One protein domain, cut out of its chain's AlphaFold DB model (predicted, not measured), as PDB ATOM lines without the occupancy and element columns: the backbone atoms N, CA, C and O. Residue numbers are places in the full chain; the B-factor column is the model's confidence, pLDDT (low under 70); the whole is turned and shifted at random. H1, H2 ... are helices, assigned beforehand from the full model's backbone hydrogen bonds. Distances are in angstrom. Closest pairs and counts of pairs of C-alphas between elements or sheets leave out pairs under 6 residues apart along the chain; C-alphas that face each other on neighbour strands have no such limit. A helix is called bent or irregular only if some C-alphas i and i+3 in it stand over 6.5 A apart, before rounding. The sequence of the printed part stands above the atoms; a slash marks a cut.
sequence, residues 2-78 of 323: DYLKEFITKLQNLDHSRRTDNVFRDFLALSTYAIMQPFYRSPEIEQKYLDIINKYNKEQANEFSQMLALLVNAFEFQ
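This is residues 2 to 78 of the 323 residues of the protein "N6_Mtase domain-containing protein" of Acinetobacter sp. CAG:196_36_41 (UniProt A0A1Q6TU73). Two pairs of antiparallel helices, H1 with H4 and H2 with H3, make the two arms of a wide V. The arms join where H1 ends and H2 begins, and the far end of the second arm is the turn of the H2 and H3 hairpin. The printed part has 77 residues with four named helices, in the order H1, H2, H3, H4, and no named strand; the class is all helix. It is compact, with a radius of gyration of the C-alphas of 12.8 A, and spans 37 by 32 by 19 A.

Begin with H2, residues 20 to 40, the longest helix; it is irregular, but only just, with C-alphas 35 and 38 lying 6.8 A apart. H3, residues 43 to 53, touches it at a shallow tilt of 28 degrees, opposite ways, a helical hairpin; look at their closest C-alphas, Leu 30 and Tyr 49, 5.6 A apart. H1, residues 3 to 14, touches H2 with residues 11 to 14 alone, about perpendicular at 75 degrees; the closest C-alphas are those of Gln 12 and Thr 20, 5.7 A apart. H4, residues 58 to 77, touches H1 at a shallow tilt of 10 degrees, opposite ways, closest at the C-alphas of Tyr 3 and Ala 74, 5.8 A apart. H2 and H4 are close but not clearly touching, with the C-alphas of Phe 27 and Phe 64 closest at 6.1 A; H1 and H3 are apart. In H1 and H3 every O i to N i+4 pair is within hydrogen-bond range; in H2 15 of 17 are, in H4 15 of 16.

Find C-alpha 20 at (-41.344, 68.502, -26.963); from there H2 runs 29.2 A to C-alpha 40. H1 begins at C-alpha 3, (-58.626, 65.646, -27.381), and H4 runs 29.2 A to C-alpha 77 at (-66.195, 66.396, -22.079).

The C-alphas farthest apart, those of Asp 2 and Pro 43, are 37.3 A apart. The printed part has no cut, the three links are tight, and no printed residue is under 70 in pLDDT.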
ATOM      1  N   ASP A   2     -60.865  63.139 -30.276       92.94
ATOM      2  CA  ASP A   2     -59.818  62.623 -29.384       92.94
ATOM      3  C   ASP A   2     -58.922  63.792 -28.965       92.94
ATOM      4  O   ASP A   2     -57.947  64.124 -29.642       92.94
ATOM      5  N   TYR A   3     -59.315  64.455 -27.874       96.19
ATOM      6  CA  TYR A   3     -58.626  65.646 -27.381       96.19
ATOM      7  C   TYR A   3     -57.177  65.364 -26.986       96.19
ATOM      8  O   TYR A   3     -56.321  66.224 -27.178       96.19
ATOM      9  N   LEU A   4     -56.882  64.168 -26.465       95.19
ATOM     10  CA  LEU A   4     -55.531  63.796 -26.047       95.19
ATOM     11  C   LEU A   4     -54.603  63.715 -27.259       95.19
ATOM     12  O   LEU A   4     -53.538  64.335 -27.280       95.19
ATOM     13  N   LYS A   5     -55.038  63.006 -28.305       95.50
ATOM     14  CA  LYS A   5     -54.279  62.896 -29.553       95.50
ATOM     15  C   LYS A   5     -54.075  64.252 -30.221       95.50
ATOM     16  O   LYS A   5     -52.977  64.534 -30.703       95.50
ATOM     17  N   GLU A   6     -55.108  65.086 -30.263       96.75
ATOM     18  CA  GLU A   6     -55.028  66.416 -30.866       96.75
ATOM     19  C   GLU A   6     -54.086  67.341 -30.091       96.75
ATOM     20  O   GLU A   6     -53.218  67.975 -30.692       96.75
ATOM     21  N   PHE A   7     -54.184  67.345 -28.759       97.50
ATOM     22  CA  PHE A   7     -53.293  68.104 -27.889       97.50
ATOM     23  C   PHE A   7     -51.829  67.700 -28.095       97.50
ATOM     24  O   PHE A   7     -50.974  68.562 -28.292       97.50
ATOM     25  N   ILE A   8     -51.534  66.394 -28.111       95.69
ATOM     26  CA  ILE A   8     -50.170  65.883 -28.314       95.69
ATOM     27  C   ILE A   8     -49.651  66.225 -29.710       95.69
ATOM     28  O   ILE A   8     -48.507  66.652 -29.846       95.69
ATOM     29  N   THR A   9     -50.491  66.089 -30.738       95.38
ATOM     30  CA  THR A   9     -50.120  66.447 -32.115       95.38
ATOM     31  C   THR A   9     -49.765  67.930 -32.209       95.38
ATOM     32  O   THR A   9     -48.738  68.289 -32.785       95.38
ATOM     33  N   LYS A  10     -50.579  68.803 -31.606       95.81
ATOM     34  CA  LYS A  10     -50.335  70.248 -31.591       95.81
ATOM     35  C   LYS A  10     -49.059  70.589 -30.820       95.81
ATOM     36  O   LYS A  10     -48.217  71.315 -31.336       95.81
ATOM     37  N   LEU A  11     -48.858  69.982 -29.651       96.06
ATOM     38  CA  LEU A  11     -47.645  70.140 -28.847       96.06
ATOM     39  C   LEU A  11     -46.371  69.741 -29.618       96.06
ATOM     40  O   LEU A  11     -45.369  70.448 -29.554       96.06
ATOM     41  N   GLN A  12     -46.396  68.622 -30.348       94.06
ATOM     42  CA  GLN A  12     -45.249  68.134 -31.129       94.06
ATOM     43  C   GLN A  12     -44.927  69.011 -32.346       94.06
ATOM     44  O   GLN A  12     -43.768  69.085 -32.753       94.06
ATOM     45  N   ASN A  13     -45.938  69.677 -32.908       94.50
ATOM     46  CA  ASN A  13     -45.800  70.523 -34.093       94.50
ATOM     47  C   ASN A  13     -45.586  72.012 -33.774       94.50
ATOM     48  O   ASN A  13     -45.298  72.782 -34.685       94.50
ATOM     49  N   LEU A  14     -45.711  72.427 -32.507       94.69
ATOM     50  CA  LEU A  14     -45.617  73.837 -32.107       94.69
ATOM     51  C   LEU A  14     -44.232  74.433 -32.403       94.69
ATOM     52  O   LEU A  14     -44.122  75.548 -32.915       94.69
ATOM     53  N   ASP A  15     -43.162  73.698 -32.097       92.88
ATOM     54  CA  ASP A  15     -41.794  74.136 -32.376       92.88
ATOM     55  C   ASP A  15     -40.854  72.946 -32.607       92.88
ATOM     56  O   ASP A  15     -40.351  72.335 -31.665       92.88
ATOM     57  N   HIS A  16     -40.566  72.646 -33.876       90.06
ATOM     58  CA  HIS A  16     -39.646  71.570 -34.260       90.06
ATOM     59  C   HIS A  16     -38.175  71.842 -33.897       90.06
ATOM     60  O   HIS A  16     -37.356  70.925 -33.954       90.06
ATOM     61  N   SER A  17     -37.815  73.082 -33.539       91.56
ATOM     62  CA  SER A  17     -36.455  73.429 -33.102       91.56
ATOM     63  C   SER A  17     -36.212  73.129 -31.620       91.56
ATOM     64  O   SER A  17     -35.063  73.098 -31.169       91.56
ATOM     65  N   ARG A  18     -37.280  72.882 -30.851       91.00
ATOM     66  CA  ARG A  18     -37.232  72.587 -29.417       91.00
ATOM     67  C   ARG A  18     -37.650  71.149 -29.160       91.00
ATOM     68  O   ARG A  18     -38.451  70.558 -29.875       91.00
ATOM     69  N   ARG A  19     -37.127  70.577 -28.079       92.00
ATOM     70  CA  ARG A  19     -37.632  69.293 -27.595       92.00
ATOM     71  C   ARG A  19     -39.059  69.466 -27.066       92.00
ATOM     72  O   ARG A  19     -39.347  70.436 -26.366       92.00
ATOM     73  N   THR A  20     -39.923  68.496 -27.351       92.44
ATOM     74  CA  THR A  20     -41.344  68.502 -26.963       92.44
ATOM     75  C   THR A  20     -41.554  68.653 -25.453       92.44
ATOM     76  O   THR A  20     -42.509  69.292 -25.024       92.44
ATOM     77  N   ASP A  21     -40.644  68.122 -24.635       90.75
ATOM     78  CA  ASP A  21     -40.688  68.255 -23.176       90.75
ATOM     79  C   ASP A  21     -40.492  69.699 -22.700       90.75
ATOM     80  O   ASP A  21     -41.158  70.128 -21.759       90.75
ATOM     81  N   ASN A  22     -39.632  70.469 -23.369       93.56
ATOM     82  CA  ASN A  22     -39.455  71.892 -23.080       93.56
ATOM     83  C   ASN A  22     -40.686  72.702 -23.494       93.56
ATOM     84  O   ASN A  22     -41.123  73.564 -22.741       93.56
ATOM     85  N   VAL A  23     -41.283  72.388 -24.646       96.50
ATOM     86  CA  VAL A  23     -42.518  73.052 -25.091       96.50
ATOM     87  C   VAL A  23     -43.672  72.751 -24.129       96.50
ATOM     88  O   VAL A  23     -44.457  73.640 -23.810       96.50
ATOM     89  N   PHE A  24     -43.756  71.524 -23.604       97.06
ATOM     90  CA  PHE A  24     -44.763  71.160 -22.607       97.06
ATOM     91  C   PHE A  24     -44.556  71.895 -21.277       97.06
ATOM     92  O   PHE A  24     -45.517  72.419 -20.716       97.06
ATOM     93  N   ARG A  25     -43.305  71.993 -20.802       96.50
ATOM     94  CA  ARG A  25     -42.936  72.811 -19.630       96.50
ATOM     95  C   ARG A  25     -43.358  74.269 -19.816       96.50
ATOM     96  O   ARG A  25     -43.991  74.835 -18.929       96.50
ATOM     97  N   ASP A  26     -43.064  74.847 -20.977       97.81
ATOM     98  CA  ASP A  26     -43.430  76.228 -21.289       97.81
ATOM     99  C   ASP A  26     -44.957  76.401 -21.374       97.81
ATOM    100  O   ASP A  26     -45.483  77.358 -20.813       97.81
ATOM    101  N   PHE A  27     -45.692  75.453 -21.971       98.44
ATOM    102  CA  PHE A  27     -47.162  75.456 -21.976       98.44
ATOM    103  C   PHE A  27     -47.743  75.490 -20.555       98.44
ATOM    104  O   PHE A  27     -48.635  76.297 -20.271       98.44
ATOM    105  N   LEU A  28     -47.243  74.628 -19.661       98.38
ATOM    106  CA  LEU A  28     -47.705  74.551 -18.275       98.38
ATOM    107  C   LEU A  28     -47.413  75.842 -17.514       98.38
ATOM    108  O   LEU A  28     -48.304  76.367 -16.845       98.38
ATOM    109  N   ALA A  29     -46.199  76.379 -17.650       98.12
ATOM    110  CA  ALA A  29     -45.793  77.619 -17.003       98.12
ATOM    111  C   ALA A  29     -46.617  78.817 -17.504       98.12
ATOM    112  O   ALA A  29     -47.214  79.529 -16.696       98.12
ATOM    113  N   LEU A  30     -46.726  78.999 -18.825       98.62
ATOM    114  CA  LEU A  30     -47.509  80.077 -19.437       98.62
ATOM    115  C   LEU A  30     -48.979  80.020 -19.006       98.62
ATOM    116  O   LEU A  30     -49.531  81.031 -18.575       98.62
ATOM    117  N   SER A  31     -49.598  78.837 -19.066       98.56
ATOM    118  CA  SER A  31     -50.998  78.648 -18.668       98.56
ATOM    119  C   SER A  31     -51.204  78.896 -17.172       98.56
ATOM    120  O   SER A  31     -52.162  79.559 -16.776       98.56
ATOM    121  N   THR A  32     -50.279  78.418 -16.336       97.81
ATOM    122  CA  THR A  32     -50.292  78.644 -14.884       97.81
ATOM    123  C   THR A  32     -50.222  80.133 -14.566       97.81
ATOM    124  O   THR A  32     -51.091  80.653 -13.868       97.81
ATOM    125  N   TYR A  33     -49.245  80.854 -15.120       98.12
ATOM    126  CA  TYR A  33     -49.090  82.287 -14.869       98.12
ATOM    127  C   TYR A  33     -50.279  83.099 -15.389       98.12
ATOM    128  O   TYR A  33     -50.741  84.002 -14.691       98.12
ATOM    129  N   ALA A  34     -50.830  82.742 -16.554       98.00
ATOM    130  CA  ALA A  34     -52.022  83.390 -17.096       98.00
ATOM    131  C   ALA A  34     -53.242  83.249 -16.166       98.00
ATOM    132  O   ALA A  34     -53.982  84.214 -15.979       98.00
ATOM    133  N   ILE A  35     -53.431  82.081 -15.537       97.88
ATOM    134  CA  ILE A  35     -54.512  81.850 -14.565       97.88
ATOM    135  C   ILE A  35     -54.236  82.546 -13.227       97.88
ATOM    136  O   ILE A  35     -55.161  83.071 -12.604       97.88
ATOM    137  N   MET A  36     -52.981  82.576 -12.776       95.25
ATOM    138  CA  MET A  36     -52.598  83.214 -11.514       95.25
ATOM    139  C   MET A  36     -52.757  84.738 -11.558       95.25
ATOM    140  O   MET A  36     -53.214  85.344 -10.585       95.25
ATOM    141  N   GLN A  37     -52.360  85.375 -12.663       95.00
ATOM    142  CA  GLN A  37     -52.156  86.823 -12.715       95.00
ATOM    143  C   GLN A  37     -53.384  87.666 -12.320       95.00
ATOM    144  O   GLN A  37     -53.202  88.621 -11.561       95.00
ATOM    145  N   PRO A  38     -54.632  87.340 -12.717       94.88
ATOM    146  CA  PRO A  38     -55.813  88.104 -12.300       94.88
ATOM    147  C   PRO A  38     -56.032  88.163 -10.778       94.88
ATOM    148  O   PRO A  38     -56.558  89.161 -10.271       94.88
ATOM    149  N   PHE A  39     -55.616  87.117 -10.057       92.31
ATOM    150  CA  PHE A  39     -55.791  86.982  -8.608       92.31
ATOM    151  C   PHE A  39     -54.587  87.515  -7.832       92.31
ATOM    152  O   PHE A  39     -54.759  88.207  -6.833       92.31
ATOM    153  N   TYR A  40     -53.377  87.229  -8.312       90.19
ATOM    154  CA  TYR A  40     -52.135  87.600  -7.632       90.19
ATOM    155  C   TYR A  40     -51.630  88.999  -7.985       90.19
ATOM    156  O   TYR A  40     -51.009  89.640  -7.142       90.19
ATOM    157  N   ARG A  41     -51.879  89.470  -9.215       92.75
ATOM    158  CA  ARG A  41     -51.468  90.793  -9.721       92.75
ATOM    159  C   ARG A  41     -49.995  91.102  -9.439       92.75
ATOM    160  O   ARG A  41     -49.654  92.183  -8.962       92.75
ATOM    161  N   SER A  42     -49.129  90.124  -9.693       91.50
ATOM    162  CA  SER A  42     -47.707  90.208  -9.367       91.50
ATOM    163  C   SER A  42     -46.894  90.578 -10.609       91.50
ATOM    164  O   SER A  42     -46.960  89.849 -11.603       91.50
ATOM    165  N   PRO A  43     -46.079  91.649 -10.567       95.38
ATOM    166  CA  PRO A  43     -45.131  91.952 -11.639       95.38
ATOM    167  C   PRO A  43     -44.125  90.818 -11.876       95.38
ATOM    168  O   PRO A  43     -43.670  90.615 -12.994       95.38
ATOM    169  N   GLU A  44     -43.793  90.046 -10.838       95.75
ATOM    170  CA  GLU A  44     -42.868  88.915 -10.955       95.75
ATOM    171  C   GLU A  44     -43.470  87.765 -11.776       95.75
ATOM    172  O   GLU A  44     -42.785  87.163 -12.599       95.75
ATOM    173  N   ILE A  45     -44.759  87.466 -11.577       94.94
ATOM    174  CA  ILE A  45     -45.475  86.440 -12.353       94.94
ATOM    175  C   ILE A  45     -45.596  86.880 -13.811       94.94
ATOM    176  O   ILE A  45     -45.345  86.087 -14.718       94.94
ATOM    177  N   GLU A  46     -45.936  88.149 -14.039       96.81
ATOM    178  CA  GLU A  46     -46.003  88.720 -15.384       96.81
ATOM    179  C   GLU A  46     -44.644  88.666 -16.087       96.81
ATOM    180  O   GLU A  46     -44.565  88.210 -17.226       96.81
ATOM    181  N   GLN A  47     -43.560  89.021 -15.396       98.31
ATOM    182  CA  GLN A  47     -42.217  88.927 -15.959       98.31
ATOM    183  C   GLN A  47     -41.846  87.479 -16.305       98.31
ATOM    184  O   GLN A  47     -41.375  87.229 -17.410       98.31
ATOM    185  N   LYS A  48     -42.131  86.510 -15.424       97.88
ATOM    186  CA  LYS A  48     -41.906  85.077 -15.700       97.88
ATOM    187  C   LYS A  48     -42.673  84.596 -16.935       97.88
ATOM    188  O   LYS A  48     -42.133  83.827 -17.727       97.88
ATOM    189  N   TYR A  49     -43.909  85.059 -17.129       98.50
ATOM    190  CA  TYR A  49     -44.673  84.791 -18.347       98.50
ATOM    191  C   TYR A  49     -43.989  85.398 -19.581       98.50
ATOM    192  O   TYR A  49     -43.778  84.700 -20.575       98.50
ATOM    193  N   LEU A  50     -43.603  86.679 -19.509       98.44
ATOM    194  CA  LEU A  50     -42.950  87.399 -20.605       98.44
ATOM    195  C   LEU A  50     -41.610  86.758 -21.002       98.44
ATOM    196  O   LEU A  50     -41.335  86.592 -22.190       98.44
ATOM    197  N   ASP A  51     -40.812  86.327 -20.028       98.50
ATOM    198  CA  ASP A  51     -39.523  85.663 -20.246       98.50
ATOM    199  C   ASP A  51     -39.660  84.348 -21.026       98.50
ATOM    200  O   ASP A  51     -38.739  83.936 -21.736       98.50
ATOM    201  N   ILE A  52     -40.801  83.666 -20.901       98.12
ATOM    202  CA  ILE A  52     -41.086  82.438 -21.643       98.12
ATOM    203  C   ILE A  52     -41.679  82.771 -23.010       98.12
ATOM    204  O   ILE A  52     -41.136  82.326 -24.020       98.12
ATOM    205  N   ILE A  53     -42.748  83.570 -23.070       98.12
ATOM    206  CA  ILE A  53     -43.483  83.800 -24.322       98.12
ATOM    207  C   ILE A  53     -42.635  84.528 -25.373       98.12
ATOM    208  O   ILE A  53     -42.756  84.232 -26.557       98.12
ATOM    209  N   ASN A  54     -41.709  85.402 -24.957       97.94
ATOM    210  CA  ASN A  54     -40.818  86.133 -25.866       97.94
ATOM    211  C   ASN A  54     -39.804  85.233 -26.593       97.94
ATOM    212  O   ASN A  54     -39.128  85.682 -27.517       97.94
ATOM    213  N   LYS A  55     -39.687  83.958 -26.199       96.94
ATOM    214  CA  LYS A  55     -38.881  82.950 -26.905       96.94
ATOM    215  C   LYS A  55     -39.582  82.390 -28.148       96.94
ATOM    216  O   LYS A  55     -38.946  81.655 -28.906       96.94
ATOM    217  N   TYR A  56     -40.864  82.699 -28.323       97.62
ATOM    218  CA  TYR A  56     -41.735  82.177 -29.367       97.62
ATOM    219  C   TYR A  56     -42.192  83.303 -30.292       97.62
ATOM    220  O   TYR A  56     -42.372  84.449 -29.876       97.62
ATOM    221  N   ASN A  57     -42.391  82.984 -31.570       96.88
ATOM    222  CA  ASN A  57     -43.001  83.928 -32.500       96.88
ATOM    223  C   ASN A  57     -44.522  84.043 -32.252       96.88
ATOM    224  O   ASN A  57     -45.110  83.284 -31.482       96.88
ATOM    225  N   LYS A  58     -45.182  84.993 -32.924       96.12
ATOM    226  CA  LYS A  58     -46.617  85.258 -32.730       96.12
ATOM    227  C   LYS A  58     -47.515  84.054 -33.049       96.12
ATOM    228  O   LYS A  58     -48.520  83.860 -32.371       96.12
ATOM    229  N   GLU A  59     -47.176  83.274 -34.071       96.00
ATOM    230  CA  GLU A  59     -47.950  82.090 -34.461       96.00
ATOM    231  C   GLU A  59     -47.832  81.013 -33.381       96.00
ATOM    232  O   GLU A  59     -48.845  80.560 -32.861       96.00
ATOM    233  N   GLN A  60     -46.609  80.710 -32.942       95.62
ATOM    234  CA  GLN A  60     -46.331  79.772 -31.849       95.62
ATOM    235  C   GLN A  60     -46.983  80.199 -30.526       95.62
ATOM    236  O   GLN A  60     -47.554  79.377 -29.815       95.62
ATOM    237  N   ALA A  61     -46.949  81.494 -30.204       95.69
ATOM    238  CA  ALA A  61     -47.616  82.035 -29.025       95.69
ATOM    239  C   ALA A  61     -49.131  81.758 -29.049       95.69
ATOM    240  O   ALA A  61     -49.711  81.370 -28.036       95.69
ATOM    241  N   ASN A  62     -49.767  81.904 -30.216       96.56
ATOM    242  CA  ASN A  62     -51.188  81.613 -30.400       96.56
ATOM    243  C   ASN A  62     -51.507  80.107 -30.304       96.56
ATOM    244  O   ASN A  62     -52.610  79.726 -29.904       96.56
ATOM    245  N   GLU A  63     -50.555  79.235 -30.638       97.12
ATOM    246  CA  GLU A  63     -50.716  77.786 -30.485       97.12
ATOM    247  C   GLU A  63     -50.883  77.381 -29.015       97.12
ATOM    248  O   GLU A  63     -51.741  76.546 -28.722       97.12
ATOM    249  N   PHE A  64     -50.170  78.019 -28.076       97.81
ATOM    250  CA  PHE A  64     -50.358  77.767 -26.640       97.81
ATOM    251  C   PHE A  64     -51.786  78.082 -26.173       97.81
ATOM    252  O   PHE A  64     -52.377  77.304 -25.422       97.81
ATOM    253  N   SER A  65     -52.380  79.180 -26.650       96.50
ATOM    254  CA  SER A  65     -53.773  79.523 -26.334       96.50
ATOM    255  C   SER A  65     -54.757  78.487 -26.882       96.50
ATOM    256  O   SER A  65     -55.709  78.115 -26.199       96.50
ATOM    257  N   GLN A  66     -54.510  77.967 -28.087       97.19
ATOM    258  CA  GLN A  66     -55.326  76.896 -28.664       97.19
ATOM    259  C   GLN A  66     -55.172  75.576 -27.895       97.19
ATOM    260  O   GLN A  66     -56.158  74.874 -27.687       97.19
ATOM    261  N   MET A  67     -53.966  75.246 -27.427       97.88
ATOM    262  CA  MET A  67     -53.746  74.084 -26.562       97.88
ATOM    263  C   MET A  67     -54.498  74.207 -25.234       97.88
ATOM    264  O   MET A  67     -55.095  73.234 -24.777       97.88
ATOM    265  N   LEU A  68     -54.521  75.400 -24.634       98.19
ATOM    266  CA  LEU A  68     -55.303  75.648 -23.423       98.19
ATOM    267  C   LEU A  68     -56.806  75.474 -23.692       98.19
ATOM    268  O   LEU A  68     -57.505  74.872 -22.881       98.19
ATOM    269  N   ALA A  69     -57.299  75.921 -24.851       97.81
ATOM    270  CA  ALA A  69     -58.685  75.691 -25.256       97.81
ATOM    271  C   ALA A  69     -59.005  74.193 -25.431       97.81
ATOM    272  O   ALA A  69     -60.059  73.740 -24.989       97.81
ATOM    273  N   LEU A  70     -58.093  73.403 -26.014       98.06
ATOM    274  CA  LEU A  70     -58.245  71.945 -26.104       98.06
ATOM    275  C   LEU A  70     -58.322  71.291 -24.723       98.06
ATOM    276  O   LEU A  70     -59.159  70.415 -24.519       98.06
ATOM    277  N   LEU A  71     -57.489  71.735 -23.779       98.19
ATOM    278  CA  LEU A  71     -57.512  71.244 -22.403       98.19
ATOM    279  C   LEU A  71     -58.865  71.524 -21.731       98.19
ATOM    280  O   LEU A  71     -59.464  70.616 -21.161       98.19
ATOM    281  N   VAL A  72     -59.375  72.753 -21.848       98.00
ATOM    282  CA  VAL A  72     -60.695  73.127 -21.311       98.00
ATOM    283  C   VAL A  72     -61.803  72.279 -21.942       98.00
ATOM    284  O   VAL A  72     -62.615  71.702 -21.224       98.00
ATOM    285  N   ASN A  73     -61.799  72.112 -23.267       97.88
ATOM    286  CA  ASN A  73     -62.784  71.275 -23.958       97.88
ATOM    287  C   ASN A  73     -62.712  69.799 -23.528       97.88
ATOM    288  O   ASN A  73     -63.742  69.129 -23.429       97.88
ATOM    289  N   ALA A  74     -61.511  69.285 -23.243       97.75
ATOM    290  CA  ALA A  74     -61.329  67.930 -22.735       97.75
ATOM    291  C   ALA A  74     -61.929  67.745 -21.332       97.75
ATOM    292  O   ALA A  74     -62.446  66.666 -21.035       97.75
ATOM    293  N   PHE A  75     -61.873  68.778 -20.487       97.19
ATOM    294  CA  PHE A  75     -62.449  68.774 -19.140       97.19
ATOM    295  C   PHE A  75     -63.968  68.918 -19.129       97.19
ATOM    296  O   PHE A  75     -64.628  68.271 -18.318       97.19
ATOM    297  N   GLU A  76     -64.526  69.699 -20.054       94.94
ATOM    298  CA  GLU A  76     -65.975  69.772 -20.268       94.94
ATOM    299  C   GLU A  76     -66.544  68.437 -20.764       94.94
ATOM    300  O   GLU A  76     -67.654  68.048 -20.401       94.94
ATOM    301  N   PHE A  77     -65.776  67.701 -21.576       95.88
ATOM    302  CA  PHE A  77     -66.195  66.396 -22.079       95.88
ATOM    303  C   PHE A  77     -66.228  65.323 -20.985       95.88
ATOM    304  O   PHE A  77     -67.203  64.576 -20.897       95.88
ATOM    305  N   GLN A  78     -65.177  65.224 -20.164       95.25
ATOM    306  CA  GLN A  78     -65.131  64.273 -19.052       95.25
ATOM    307  C   GLN A  78     -64.159  64.697 -17.945       95.25
ATOM    308  O   GLN A  78     -63.151  65.368 -18.179       95.25
TER     309      GLN A  78